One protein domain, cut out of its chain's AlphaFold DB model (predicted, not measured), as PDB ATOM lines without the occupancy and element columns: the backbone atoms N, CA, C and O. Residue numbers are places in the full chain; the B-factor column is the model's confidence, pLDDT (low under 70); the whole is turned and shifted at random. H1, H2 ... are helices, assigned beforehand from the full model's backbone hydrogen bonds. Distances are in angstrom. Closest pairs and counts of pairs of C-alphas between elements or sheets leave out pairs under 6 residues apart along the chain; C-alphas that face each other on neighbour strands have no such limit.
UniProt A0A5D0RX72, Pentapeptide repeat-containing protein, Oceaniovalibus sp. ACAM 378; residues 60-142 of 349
ATOM      1  N   TRP A  60      -1.446  -0.071 -27.196       62.31
ATOM      2  CA  TRP A  60      -0.937   0.534 -25.959       62.31
ATOM      3  C   TRP A  60      -1.368  -0.227 -24.706       62.31
ATOM      4  O   TRP A  60      -0.594  -0.357 -23.767       62.31
ATOM      5  N   ARG A  61      -2.581  -0.783 -24.688       61.00
ATOM      6  CA  ARG A  61      -3.050  -1.603 -23.572       61.00
ATOM      7  C   ARG A  61      -2.377  -2.974 -23.527       61.00
ATOM      8  O   ARG A  61      -2.108  -3.453 -22.433       61.00
ATOM      9  N   GLY A  62      -2.102  -3.599 -24.673       63.66
ATOM     10  CA  GLY A  62      -1.260  -4.799 -24.720       63.66
ATOM     11  C   GLY A  62       0.119  -4.511 -24.123       63.66
ATOM     12  O   GLY A  62       0.540  -5.186 -23.193       63.66
ATOM     13  N   VAL A  63       0.743  -3.410 -24.551       61.03
ATOM     14  CA  VAL A  63       2.027  -2.934 -24.004       61.03
ATOM     15  C   VAL A  63       1.975  -2.729 -22.483       61.03
ATOM     16  O   VAL A  63       2.901  -3.133 -21.786       61.03
ATOM     17  N   LEU A  64       0.901  -2.124 -21.962       58.97
ATOM     18  CA  LEU A  64       0.783  -1.798 -20.536       58.97
ATOM     19  C   LEU A  64       0.380  -2.974 -19.632       58.97
ATOM     20  O   LEU A  64       0.724  -2.955 -18.454       58.97
ATOM     21  N   PHE A  65      -0.405  -3.938 -20.127       61.00
ATOM     22  CA  PHE A  65      -1.112  -4.890 -19.256       61.00
ATOM     23  C   PHE A  65      -0.890  -6.369 -19.567       61.00
ATOM     24  O   PHE A  65      -1.235  -7.176 -18.707       61.00
ATOM     25  N   SER A  66      -0.395  -6.766 -20.747       57.72
ATOM     26  CA  SER A  66      -0.393  -8.200 -21.081       57.72
ATOM     27  C   SER A  66       0.864  -8.964 -20.678       57.72
ATOM     28  O   SER A  66       0.727 -10.158 -20.448       57.72
ATOM     29  N   GLU A  67       2.047  -8.346 -20.548       55.12
ATOM     30  CA  GLU A  67       3.290  -9.132 -20.357       55.12
ATOM     31  C   GLU A  67       4.399  -8.478 -19.509       55.12
ATOM     32  O   GLU A  67       5.496  -9.021 -19.412       55.12
ATOM     33  N   THR A  68       4.160  -7.337 -18.859       56.81
ATOM     34  CA  THR A  68       5.241  -6.571 -18.214       56.81
ATOM     35  C   THR A  68       4.918  -6.176 -16.771       56.81
ATOM     36  O   THR A  68       3.768  -5.911 -16.412       56.81
ATOM     37  N   LEU A  69       5.967  -6.077 -15.940       62.19
ATOM     38  CA  LEU A  69       5.949  -5.534 -14.568       62.19
ATOM     39  C   LEU A  69       5.227  -4.174 -14.467       62.19
ATOM     40  O   LEU A  69       4.713  -3.825 -13.410       62.19
ATOM     41  N   ILE A  70       5.108  -3.451 -15.586       66.19
ATOM     42  CA  ILE A  70       4.400  -2.174 -15.734       66.19
ATOM     43  C   ILE A  70       2.958  -2.257 -15.221       66.19
ATOM     44  O   ILE A  70       2.518  -1.359 -14.508       66.19
ATOM     45  N   GLY A  71       2.220  -3.327 -15.537       68.75
ATOM     46  CA  GLY A  71       0.831  -3.469 -15.092       68.75
ATOM     47  C   GLY A  71       0.715  -3.532 -13.564       68.75
ATOM     48  O   GLY A  71      -0.189  -2.933 -12.978       68.75
ATOM     49  N   GLN A  72       1.674  -4.197 -12.913       71.38
ATOM     50  CA  GLN A  72       1.770  -4.263 -11.453       71.38
ATOM     51  C   GLN A  72       2.229  -2.924 -10.863       71.38
ATOM     52  O   GLN A  72       1.670  -2.481  -9.862       71.38
ATOM     53  N   SER A  73       3.176  -2.236 -11.507       71.62
ATOM     54  CA  SER A  73       3.637  -0.905 -11.094       71.62
ATOM     55  C   SER A  73       2.524   0.144 -11.160       71.62
ATOM     56  O   SER A  73       2.379   0.937 -10.234       71.62
ATOM     57  N   VAL A  74       1.692   0.128 -12.206       73.75
ATOM     58  CA  VAL A  74       0.534   1.030 -12.339       73.75
ATOM     59  C   VAL A  74      -0.512   0.745 -11.263       73.75
ATOM     60  O   VAL A  74      -1.093   1.677 -10.712       73.75
ATOM     61  N   LEU A  75      -0.735  -0.528 -10.923       77.69
ATOM     62  CA  LEU A  75      -1.659  -0.913  -9.858       77.69
ATOM     63  C   LEU A  75      -1.145  -0.485  -8.475       77.69
ATOM     64  O   LEU A  75      -1.919   0.054  -7.687       77.69
ATOM     65  N   LEU A  76       0.151  -0.659  -8.202       77.69
ATOM     66  CA  LEU A  76       0.795  -0.170  -6.978       77.69
ATOM     67  C   LEU A  76       0.742   1.356  -6.878       77.69
ATOM     68  O   LEU A  76       0.459   1.889  -5.808       77.69
ATOM     69  N   LEU A  77       0.950   2.061  -7.991       78.69
ATOM     70  CA  LEU A  77       0.856   3.515  -8.032       78.69
ATOM     71  C   LEU A  77      -0.579   3.993  -7.785       78.69
ATOM     72  O   LEU A  77      -0.792   4.901  -6.989       78.69
ATOM     73  N   ALA A  78      -1.575   3.340  -8.392       81.62
ATOM     74  CA  ALA A  78      -2.985   3.619  -8.130       81.62
ATOM     75  C   ALA A  78      -3.366   3.340  -6.665       81.62
ATOM     76  O   ALA A  78      -4.109   4.117  -6.070       81.62
ATOM     77  N   LEU A  79      -2.831   2.268  -6.068       83.88
ATOM     78  CA  LEU A  79      -3.019   1.953  -4.652       83.88
ATOM     79  C   LEU A  79      -2.398   3.032  -3.753       83.88
ATOM     80  O   LEU A  79      -3.070   3.520  -2.848       83.88
ATOM     81  N   GLY A  80      -1.159   3.447  -4.030       80.19
ATOM     82  CA  GLY A  80      -0.494   4.538  -3.313       80.19
ATOM     83  C   GLY A  80      -1.273   5.851  -3.407       80.19
ATOM     84  O   GLY A  80      -1.456   6.540  -2.407       80.19
ATOM     85  N   LEU A  81      -1.828   6.143  -4.583       80.19
ATOM     86  CA  LEU A  81      -2.661   7.318  -4.825       80.19
ATOM     87  C   LEU A  81      -4.000   7.245  -4.069       80.19
ATOM     88  O   LEU A  81      -4.434   8.238  -3.491       80.19
ATOM     89  N   MET A  82      -4.631   6.067  -4.000       82.62
ATOM     90  CA  MET A  82      -5.835   5.858  -3.185       82.62
ATOM     91  C   MET A  82      -5.562   6.034  -1.689       82.62
ATOM     92  O   MET A  82      -6.378   6.640  -0.998       82.62
ATOM     93  N   ILE A  83      -4.421   5.541  -1.193       81.44
ATOM     94  CA  ILE A  83      -4.005   5.721   0.205       81.44
ATOM     95  C   ILE A  83      -3.773   7.205   0.498       81.44
ATOM     96  O   ILE A  83      -4.284   7.703   1.497       81.44
ATOM     97  N   ALA A  84      -3.082   7.927  -0.390       76.00
ATOM     98  CA  ALA A  84      -2.853   9.365  -0.244       76.00
ATOM     99  C   ALA A  84      -4.172  10.160  -0.202       76.00
ATOM    100  O   ALA A  84      -4.363  10.996   0.678       76.00
ATOM    101  N   ILE A  85      -5.121   9.851  -1.096       80.19
ATOM    102  CA  ILE A  85      -6.447  10.492  -1.118       80.19
ATOM    103  C   ILE A  85      -7.254  10.160   0.145       80.19
ATOM    104  O   ILE A  85      -7.893  11.044   0.718       80.19
ATOM    105  N   ALA A  86      -7.243   8.901   0.592       81.88
ATOM    106  CA  ALA A  86      -7.916   8.500   1.824       81.88
ATOM    107  C   ALA A  86      -7.321   9.233   3.035       81.88
ATOM    108  O   ALA A  86      -8.063   9.763   3.859       81.88
ATOM    109  N   TRP A  87      -5.994   9.345   3.101       77.06
ATOM    110  CA  TRP A  87      -5.311  10.073   4.165       77.06
ATOM    111  C   TRP A  87      -5.656  11.562   4.152       77.06
ATOM    112  O   TRP A  87      -5.955  12.124   5.198       77.06
ATOM    113  N   GLN A  88      -5.707  12.198   2.980       75.75
ATOM    114  CA  GLN A  88      -6.111  13.601   2.859       75.75
ATOM    115  C   GLN A  88      -7.557  13.837   3.322       75.75
ATOM    116  O   GLN A  88      -7.882  14.907   3.826       75.75
ATOM    117  N   ARG A  89      -8.439  12.850   3.134       79.25
ATOM    118  CA  ARG A  89      -9.864  12.973   3.464       79.25
ATOM    119  C   ARG A  89     -10.185  12.680   4.929       79.25
ATOM    120  O   ARG A  89     -11.195  13.178   5.415       79.25
ATOM    121  N   PHE A  90      -9.383  11.851   5.595       80.69
ATOM    122  CA  PHE A  90      -9.645  11.384   6.962       80.69
ATOM    123  C   PHE A  90      -8.577  11.807   7.986       80.69
ATOM    124  O   PHE A  90      -8.780  11.622   9.184       80.69
ATOM    125  N   GLY A  91      -7.444  12.351   7.543       71.38
ATOM    126  CA  GLY A  91      -6.347  12.806   8.394       71.38
ATOM    127  C   GLY A  91      -6.511  14.263   8.817       71.38
ATOM    128  O   GLY A  91      -5.797  15.131   8.321       71.38
ATOM    129  N   ASP A  92      -7.436  14.540   9.733       55.16
ATOM    130  CA  ASP A  92      -7.556  15.864  10.348       55.16
ATOM    131  C   ASP A  92      -6.374  16.115  11.305       55.16
ATOM    132  O   ASP A  92      -6.189  15.387  12.281       55.16
ATOM    133  N   GLY A  93      -5.573  17.161  11.047       61.50
ATOM    134  CA  GLY A  93      -4.704  17.764  12.071       61.50
ATOM    135  C   GLY A  93      -3.203  17.907  11.785       61.50
ATOM    136  O   GLY A  93      -2.499  18.397  12.664       61.50
ATOM    137  N   VAL A  94      -2.679  17.546  10.606       61.84
ATOM    138  CA  VAL A  94      -1.234  17.694  10.313       61.84
ATOM    139  C   VAL A  94      -1.000  18.620   9.114       61.84
ATOM    140  O   VAL A  94      -1.349  18.297   7.982       61.84
ATOM    141  N   ALA A  95      -0.401  19.790   9.358       62.62
ATOM    142  CA  ALA A  95      -0.031  20.763   8.329       62.62
ATOM    143  C   ALA A  95       1.206  20.278   7.544       62.62
ATOM    144  O   ALA A  95       2.339  20.537   7.932       62.62
ATOM    145  N   LEU A  96       0.978  19.544   6.449       59.28
ATOM    146  CA  LEU A  96       2.012  18.920   5.604       59.28
ATOM    147  C   LEU A  96       2.026  19.469   4.165       59.28
ATOM    148  O   LEU A  96       2.312  18.729   3.226       59.28
ATOM    149  N   GLY A  97       1.684  20.747   3.972       66.69
ATOM    150  CA  GLY A  97       1.547  21.356   2.639       66.69
ATOM    151  C   GLY A  97       2.763  21.126   1.734       66.69
ATOM    152  O   GLY A  97       2.604  20.636   0.618       66.69
ATOM    153  N   ASP A  98       3.966  21.373   2.251       74.94
ATOM    154  CA  ASP A  98       5.208  21.228   1.480       74.94
ATOM    155  C   ASP A  98       5.573  19.755   1.226       74.94
ATOM    156  O   ASP A  98       5.910  19.381   0.103       74.94
ATOM    157  N   VAL A  99       5.390  18.885   2.225       77.94
ATOM    158  CA  VAL A  99       5.649  17.435   2.107       77.94
ATOM    159  C   VAL A  99       4.739  16.789   1.058       77.94
ATOM    160  O   VAL A  99       5.153  15.881   0.339       77.94
ATOM    161  N   MET A 100       3.494  17.257   0.933       75.06
ATOM    162  CA  MET A 100       2.574  16.774  -0.096       75.06
ATOM    163  C   MET A 100       3.018  17.170  -1.504       75.06
ATOM    164  O   MET A 100       2.940  16.341  -2.409       75.06
ATOM    165  N   VAL A 101       3.498  18.400  -1.699       80.38
ATOM    166  CA  VAL A 101       3.997  18.852  -3.008       80.38
ATOM    167  C   VAL A 101       5.225  18.039  -3.425       80.38
ATOM    168  O   VAL A 101       5.275  17.553  -4.557       80.38
ATOM    169  N   GLU A 102       6.165  17.805  -2.507       86.12
ATOM    170  CA  GLU A 102       7.337  16.956  -2.761       86.12
ATOM    171  C   GLU A 102       6.951  15.497  -3.047       86.12
ATOM    172  O   GLU A 102       7.482  14.884  -3.974       86.12
ATOM    173  N   PHE A 103       5.974  14.948  -2.317       82.38
ATOM    174  CA  PHE A 103       5.464  13.597  -2.554       82.38
ATOM    175  C   PHE A 103       4.841  13.445  -3.949       82.38
ATOM    176  O   PHE A 103       5.099  12.453  -4.633       82.38
ATOM    177  N   TRP A 104       4.049  14.425  -4.401       79.69
ATOM    178  CA  TRP A 104       3.483  14.426  -5.753       79.69
ATOM    179  C   TRP A 104       4.563  14.522  -6.833       79.69
ATOM    180  O   TRP A 104       4.453  13.830  -7.847       79.69
ATOM    181  N   GLY A 105       5.611  15.321  -6.602       85.62
ATOM    182  CA  GLY A 105       6.785  15.384  -7.477       85.62
ATOM    183  C   GLY A 105       7.483  14.028  -7.597       85.62
ATOM    184  O   GLY A 105       7.648  13.511  -8.700       85.62
ATOM    185  N   LEU A 106       7.774  13.383  -6.464       87.62
ATOM    186  CA  LEU A 106       8.401  12.059  -6.425       87.62
ATOM    187  C   LEU A 106       7.537  10.986  -7.104       87.62
ATOM    188  O   LEU A 106       8.047  10.144  -7.844       87.62
ATOM    189  N   LEU A 107       6.221  11.009  -6.880       81.31
ATOM    190  CA  LEU A 107       5.297  10.063  -7.504       81.31
ATOM    191  C   LEU A 107       5.259  10.249  -9.025       81.31
ATOM    192  O   LEU A 107       5.240   9.260  -9.765       81.31
ATOM    193  N   PHE A 108       5.282  11.497  -9.494       83.94
ATOM    194  CA  PHE A 108       5.358  11.811 -10.915       83.94
ATOM    195  C   PHE A 108       6.671  11.322 -11.540       83.94
ATOM    196  O   PHE A 108       6.630  10.674 -12.587       83.94
ATOM    197  N   ASP A 109       7.808  11.539 -10.882       88.62
ATOM    198  CA  ASP A 109       9.115  11.085 -11.367       88.62
ATOM    199  C   ASP A 109       9.188   9.555 -11.463       88.62
ATOM    200  O   ASP A 109       9.620   9.006 -12.480       88.62
ATOM    201  N   ILE A 110       8.683   8.840 -10.451       85.81
ATOM    202  CA  ILE A 110       8.597   7.373 -10.478       85.81
ATOM    203  C   ILE A 110       7.693   6.904 -11.619       85.81
ATOM    204  O   ILE A 110       8.070   6.000 -12.371       85.81
ATOM    205  N   LEU A 111       6.510   7.508 -11.779       81.12
ATOM    206  CA  LEU A 111       5.591   7.171 -12.868       81.12
ATOM    207  C   LEU A 111       6.265   7.359 -14.228       81.12
ATOM    208  O   LEU A 111       6.174   6.485 -15.094       81.12
ATOM    209  N   PHE A 112       6.951   8.486 -14.405       85.12
ATOM    210  CA  PHE A 112       7.663   8.809 -15.628       85.12
ATOM    211  C   PHE A 112       8.744   7.765 -15.937       85.12
ATOM    212  O   PHE A 112       8.779   7.235 -17.049       85.12
ATOM    213  N   ILE A 113       9.562   7.396 -14.946       89.31
ATOM    214  CA  ILE A 113      10.601   6.366 -15.089       89.31
ATOM    215  C   ILE A 113       9.990   5.008 -15.452       89.31
ATOM    216  O   ILE A 113      10.476   4.348 -16.370       89.31
ATOM    217  N   VAL A 114       8.906   4.592 -14.791       83.38
ATOM    218  CA  VAL A 114       8.232   3.311 -15.074       83.38
ATOM    219  C   VAL A 114       7.695   3.268 -16.503       83.38
ATOM    220  O   VAL A 114       7.891   2.277 -17.208       83.38
ATOM    221  N   VAL A 115       7.044   4.341 -16.961       82.94
ATOM    222  CA  VAL A 115       6.538   4.433 -18.338       82.94
ATOM    223  C   VAL A 115       7.695   4.402 -19.339       82.94
ATOM    224  O   VAL A 115       7.620   3.682 -20.337       82.94
ATOM    225  N   LEU A 116       8.778   5.134 -19.067       86.94
ATOM    226  CA  LEU A 116       9.955   5.191 -19.931       86.94
ATOM    227  C   LEU A 116      10.642   3.823 -20.047       86.94
ATOM    228  O   LEU A 116      10.884   3.355 -21.163       86.94
ATOM    229  N   LEU A 117      10.890   3.150 -18.919       88.06
ATOM    230  CA  LEU A 117      11.439   1.791 -18.888       88.06
ATOM    231  C   LEU A 117      10.515   0.803 -19.594       88.06
ATOM    232  O   LEU A 117      10.981  -0.060 -20.334       88.06
ATOM    233  N   GLY A 118       9.207   0.962 -19.426       85.00
ATOM    234  CA  GLY A 118       8.218   0.118 -20.067       85.00
ATOM    235  C   GLY A 118       8.219   0.216 -21.591       85.00
ATOM    236  O   GLY A 118       8.230  -0.795 -22.294       85.00
ATOM    237  N   VAL A 119       8.277   1.440 -22.120       83.31
ATOM    238  CA  VAL A 119       8.423   1.678 -23.563       83.31
ATOM    239  C   VAL A 119       9.754   1.126 -24.075       83.31
ATOM    240  O   VAL A 119       9.797   0.542 -25.160       83.31
ATOM    241  N   PHE A 120      10.833   1.286 -23.306       89.38
ATOM    242  CA  PHE A 120      12.145   0.750 -23.660       89.38
ATOM    243  C   PHE A 120      12.134  -0.784 -23.741       89.38
ATOM    244  O   PHE A 120      12.514  -1.339 -24.773       89.38
ATOM    245  N   GLN A 121      11.612  -1.464 -22.715       87.19
ATOM    246  CA  GLN A 121      11.476  -2.923 -22.677       87.19
ATOM    247  C   GLN A 121      10.609  -3.440 -23.823       87.19
ATOM    248  O   GLN A 121      11.005  -4.374 -24.518       87.19
ATOM    249  N   TYR A 122       9.473  -2.792 -24.096       85.44
ATOM    250  CA  TYR A 122       8.607  -3.178 -25.207       85.44
ATOM    251  C   TYR A 122       9.326  -3.095 -26.559       85.44
ATOM    252  O   TYR A 122       9.236  -4.005 -27.386       85.44
ATOM    253  N   ARG A 123      10.081  -2.012 -26.787       87.19
ATOM    254  CA  ARG A 123      10.887  -1.853 -28.004       87.19
ATOM    255  C   ARG A 123      11.989  -2.903 -28.095       87.19
ATOM    256  O   ARG A 123      12.248  -3.398 -29.191       87.19
ATOM    257  N   GLN A 124      12.619  -3.243 -26.975       91.50
ATOM    258  CA  GLN A 124      13.655  -4.268 -26.920       91.50
ATOM    259  C   GLN A 124      13.089  -5.660 -27.228       91.50
ATOM    260  O   GLN A 124      13.625  -6.333 -28.104       91.50
ATOM    261  N   GLN A 125      11.978  -6.054 -26.599       89.25
ATOM    262  CA  GLN A 125      11.313  -7.341 -26.837       89.25
ATOM    263  C   GLN A 125      10.885  -7.479 -28.304       89.25
ATOM    264  O   GLN A 125      11.226  -8.455 -28.960       89.25
ATOM    265  N   ARG A 126      10.257  -6.442 -28.875       89.25
ATOM    266  CA  ARG A 126       9.894  -6.398 -30.303       89.25
ATOM    267  C   ARG A 126      11.088  -6.616 -31.235       89.25
ATOM    268  O   ARG A 126      10.957  -7.312 -32.242       89.25
ATOM    269  N   ARG A 127      12.238  -6.010 -30.925       91.94
ATOM    270  CA  ARG A 127      13.475  -6.195 -31.699       91.94
ATOM    271  C   ARG A 127      14.008  -7.620 -31.566       91.94
ATOM    272  O   ARG A 127      14.382  -8.198 -32.576       91.94
ATOM    273  N   GLN A 128      13.994  -8.185 -30.360       93.88
ATOM    274  CA  GLN A 128      14.425  -9.564 -30.108       93.88
ATOM    275  C   GLN A 128      13.527 -10.589 -30.806       93.88
ATOM    276  O   GLN A 128      14.038 -11.513 -31.428       93.88
ATOM    277  N   ASP A 129      12.206 -10.407 -30.767       93.31
ATOM    278  CA  ASP A 129      11.262 -11.300 -31.445       93.31
ATOM    279  C   ASP A 129      11.444 -11.256 -32.962       93.31
ATOM    280  O   ASP A 129      11.443 -12.300 -33.614       93.31
ATOM    281  N   THR A 130      11.647 -10.057 -33.517       94.69
ATOM    282  CA  THR A 130      11.942  -9.864 -34.945       94.69
ATOM    283  C   THR A 130      13.261 -10.540 -35.318       94.69
ATOM    284  O   THR A 130      13.288 -11.330 -36.257       94.69
ATOM    285  N   ALA A 131      14.327 -10.303 -34.545       95.88
ATOM    286  CA  ALA A 131      15.633 -10.920 -34.760       95.88
ATOM    287  C   ALA A 131      15.557 -12.453 -34.705       95.88
ATOM    288  O   ALA A 131      16.055 -13.110 -35.608       95.88
ATOM    289  N   ARG A 132      14.837 -13.014 -33.726       96.88
ATOM    290  CA  ARG A 132      14.628 -14.464 -33.607       96.88
ATOM    291  C   ARG A 132      13.930 -15.053 -34.832       96.88
ATOM    292  O   ARG A 132      14.247 -16.160 -35.243       96.88
ATOM    293  N   GLN A 133      12.944 -14.355 -35.404       97.38
ATOM    294  CA  GLN A 133      12.296 -14.848 -36.624       97.38
ATOM    295  C   GLN A 133      13.230 -14.796 -37.832       97.38
ATOM    296  O   GLN A 133      13.201 -15.724 -38.631       97.38
ATOM    297  N   HIS A 134      14.053 -13.752 -37.957       96.44
ATOM    298  CA  HIS A 134      15.064 -13.691 -39.013       96.44
ATOM    299  C   HIS A 134      16.133 -14.772 -38.852       96.44
ATOM    300  O   HIS A 134      16.481 -15.387 -39.845       96.44
ATOM    301  N   GLU A 135      16.585 -15.058 -37.630       96.50
ATOM    302  CA  GLU A 135      17.531 -16.145 -37.335       96.50
ATOM    303  C   GLU A 135      16.973 -17.507 -37.769       96.50
ATOM    304  O   GLU A 135      17.626 -18.226 -38.511       96.50
ATOM    305  N   ILE A 136      15.708 -17.808 -37.438       96.38
ATOM    306  CA  ILE A 136      15.044 -19.044 -37.897       96.38
ATOM    307  C   ILE A 136      15.044 -19.148 -39.428       96.38
ATOM    308  O   ILE A 136      15.215 -20.239 -39.966       96.38
ATOM    309  N   ILE A 137      14.796 -18.039 -40.127       95.81
ATOM    310  CA  ILE A 137      14.792 -18.021 -41.593       95.81
ATOM    311  C   ILE A 137      16.212 -18.189 -42.125       95.81
ATOM    312  O   ILE A 137      16.412 -18.993 -43.024       95.81
ATOM    313  N   GLU A 138      17.187 -17.478 -41.569       93.69
ATOM    314  CA  GLU A 138      18.580 -17.536 -42.007       93.69
ATOM    315  C   GLU A 138      19.169 -18.936 -41.847       93.69
ATOM    316  O   GLU A 138      19.802 -19.444 -42.772       93.69
ATOM    317  N   ASP A 139      18.880 -19.581 -40.717       94.06
ATOM    318  CA  ASP A 139      19.309 -20.945 -40.441       94.06
ATOM    319  C   ASP A 139      18.658 -21.919 -41.425       94.06
ATOM    320  O   ASP A 139      19.331 -22.767 -42.000       94.06
ATOM    321  N   LEU A 140      17.345 -21.802 -41.651       94.50
ATOM    322  CA  LEU A 140      16.583 -22.823 -42.370       94.50
ATOM    323  C   LEU A 140      16.490 -22.615 -43.878       94.50
ATOM    324  O   LEU A 140      16.230 -23.585 -44.585       94.50
ATOM    325  N   LYS A 141      16.697 -21.400 -44.400       91.69
ATOM    326  CA  LYS A 141      16.375 -21.064 -45.800       91.69
ATOM    327  C   LYS A 141      17.078 -21.950 -46.822       91.69
ATOM    328  O   LYS A 141      16.541 -22.143 -47.902       91.69
ATOM    329  N   ARG A 142      18.248 -22.506 -46.501       89.50
ATOM    330  CA  ARG A 142      19.027 -23.363 -47.413       89.50
ATOM    331  C   ARG A 142      18.641 -24.847 -47.349       89.50
ATOM    332  O   ARG A 142      19.114 -25.628 -48.173       89.50
TER     333      ARG A 142
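Overview. This is residues 60 to 142 of the 349 residues of the protein "Pentapeptide repeat-containing protein" of Oceaniovalibus sp. ACAM 378 (UniProt A0A5D0RX72). This is a long, uneven helical hairpin: H2 runs one way, a loop turns the path round, and the much longer H3 runs back beside it and on past it, so that residues 124 to 142 stick out as a free arm. The short H1 sits crosswise at the open end of the hairpin, next to the start of H2 and beside H3, while the two long helices come close near that end and stand free of each other at the loop. The printed part has 83 residues with three named helices, in the order H1, H2, H3, and no named strand; the class is all helix. The whole is extended, with a radius of gyration of the C-alphas of 20.4 A, and is a rod spanning 76 by 19 by 14 A, of which the arm makes much of the length.

Along the chain. Begin at C-alpha 60, at (-0.937, 0.534, -25.959), where H1 starts; it covers residues 60 to 65. Go on to C-alpha 70 at (4.400, -2.174, -15.734), where H2 begins; it covers residues 70 to 90 and measures 29.9 A from first to last C-alpha. H3 covers residues 97 to 140, is the longest helix and measures 64.8 A; find its last C-alpha, 140, at (16.583, -22.823, -42.370).

Arrangement. Start with H2 and H3, which form a helical hairpin: they touch and run opposite ways at a shallow tilt of 13 degrees. Look at the C-alphas of Ile 70 and Gly 118, their closest pair, 6.2 A apart; H2 touches H3 with residues 70 to 77 alone, and H3 touches H2 with residues 107 to 118 alone. H1 touches H3, at residues 118 to 122 of H3 alone, and is about perpendicular to it at 77 degrees; the closest C-alphas are those of Val 63 and Tyr 122, 6.7 A apart. H1 and H2 only just touch, with 3 pairs of C-alphas within 8 A, and only at the corner by their link. There the closest C-alphas are those of Phe 65 and Gly 71, 4.8 A apart, and the two lines are about perpendicular at 76 degrees. Every O i to N i+4 pair is within hydrogen-bond range in H1, H2 and H3.

Size, cuts and confidence. The two C-alphas farthest apart are those of Gly 93 and Arg 142, at 76.1 A. Residues 89 to 99, of which 97 to 99 belong to H3, stand free, and so do residues 124 to 142, of which 124 to 140 belong to H3. The body without these stretches spans 37 by 18 by 14 A. The printed part has no cut; the link from H1 to H2 is tight and that from H2 to H3 is short. The mean pLDDT of the printed part is 79.9, and you will find values under 70 at residues 60 to 71 and 92 to 97.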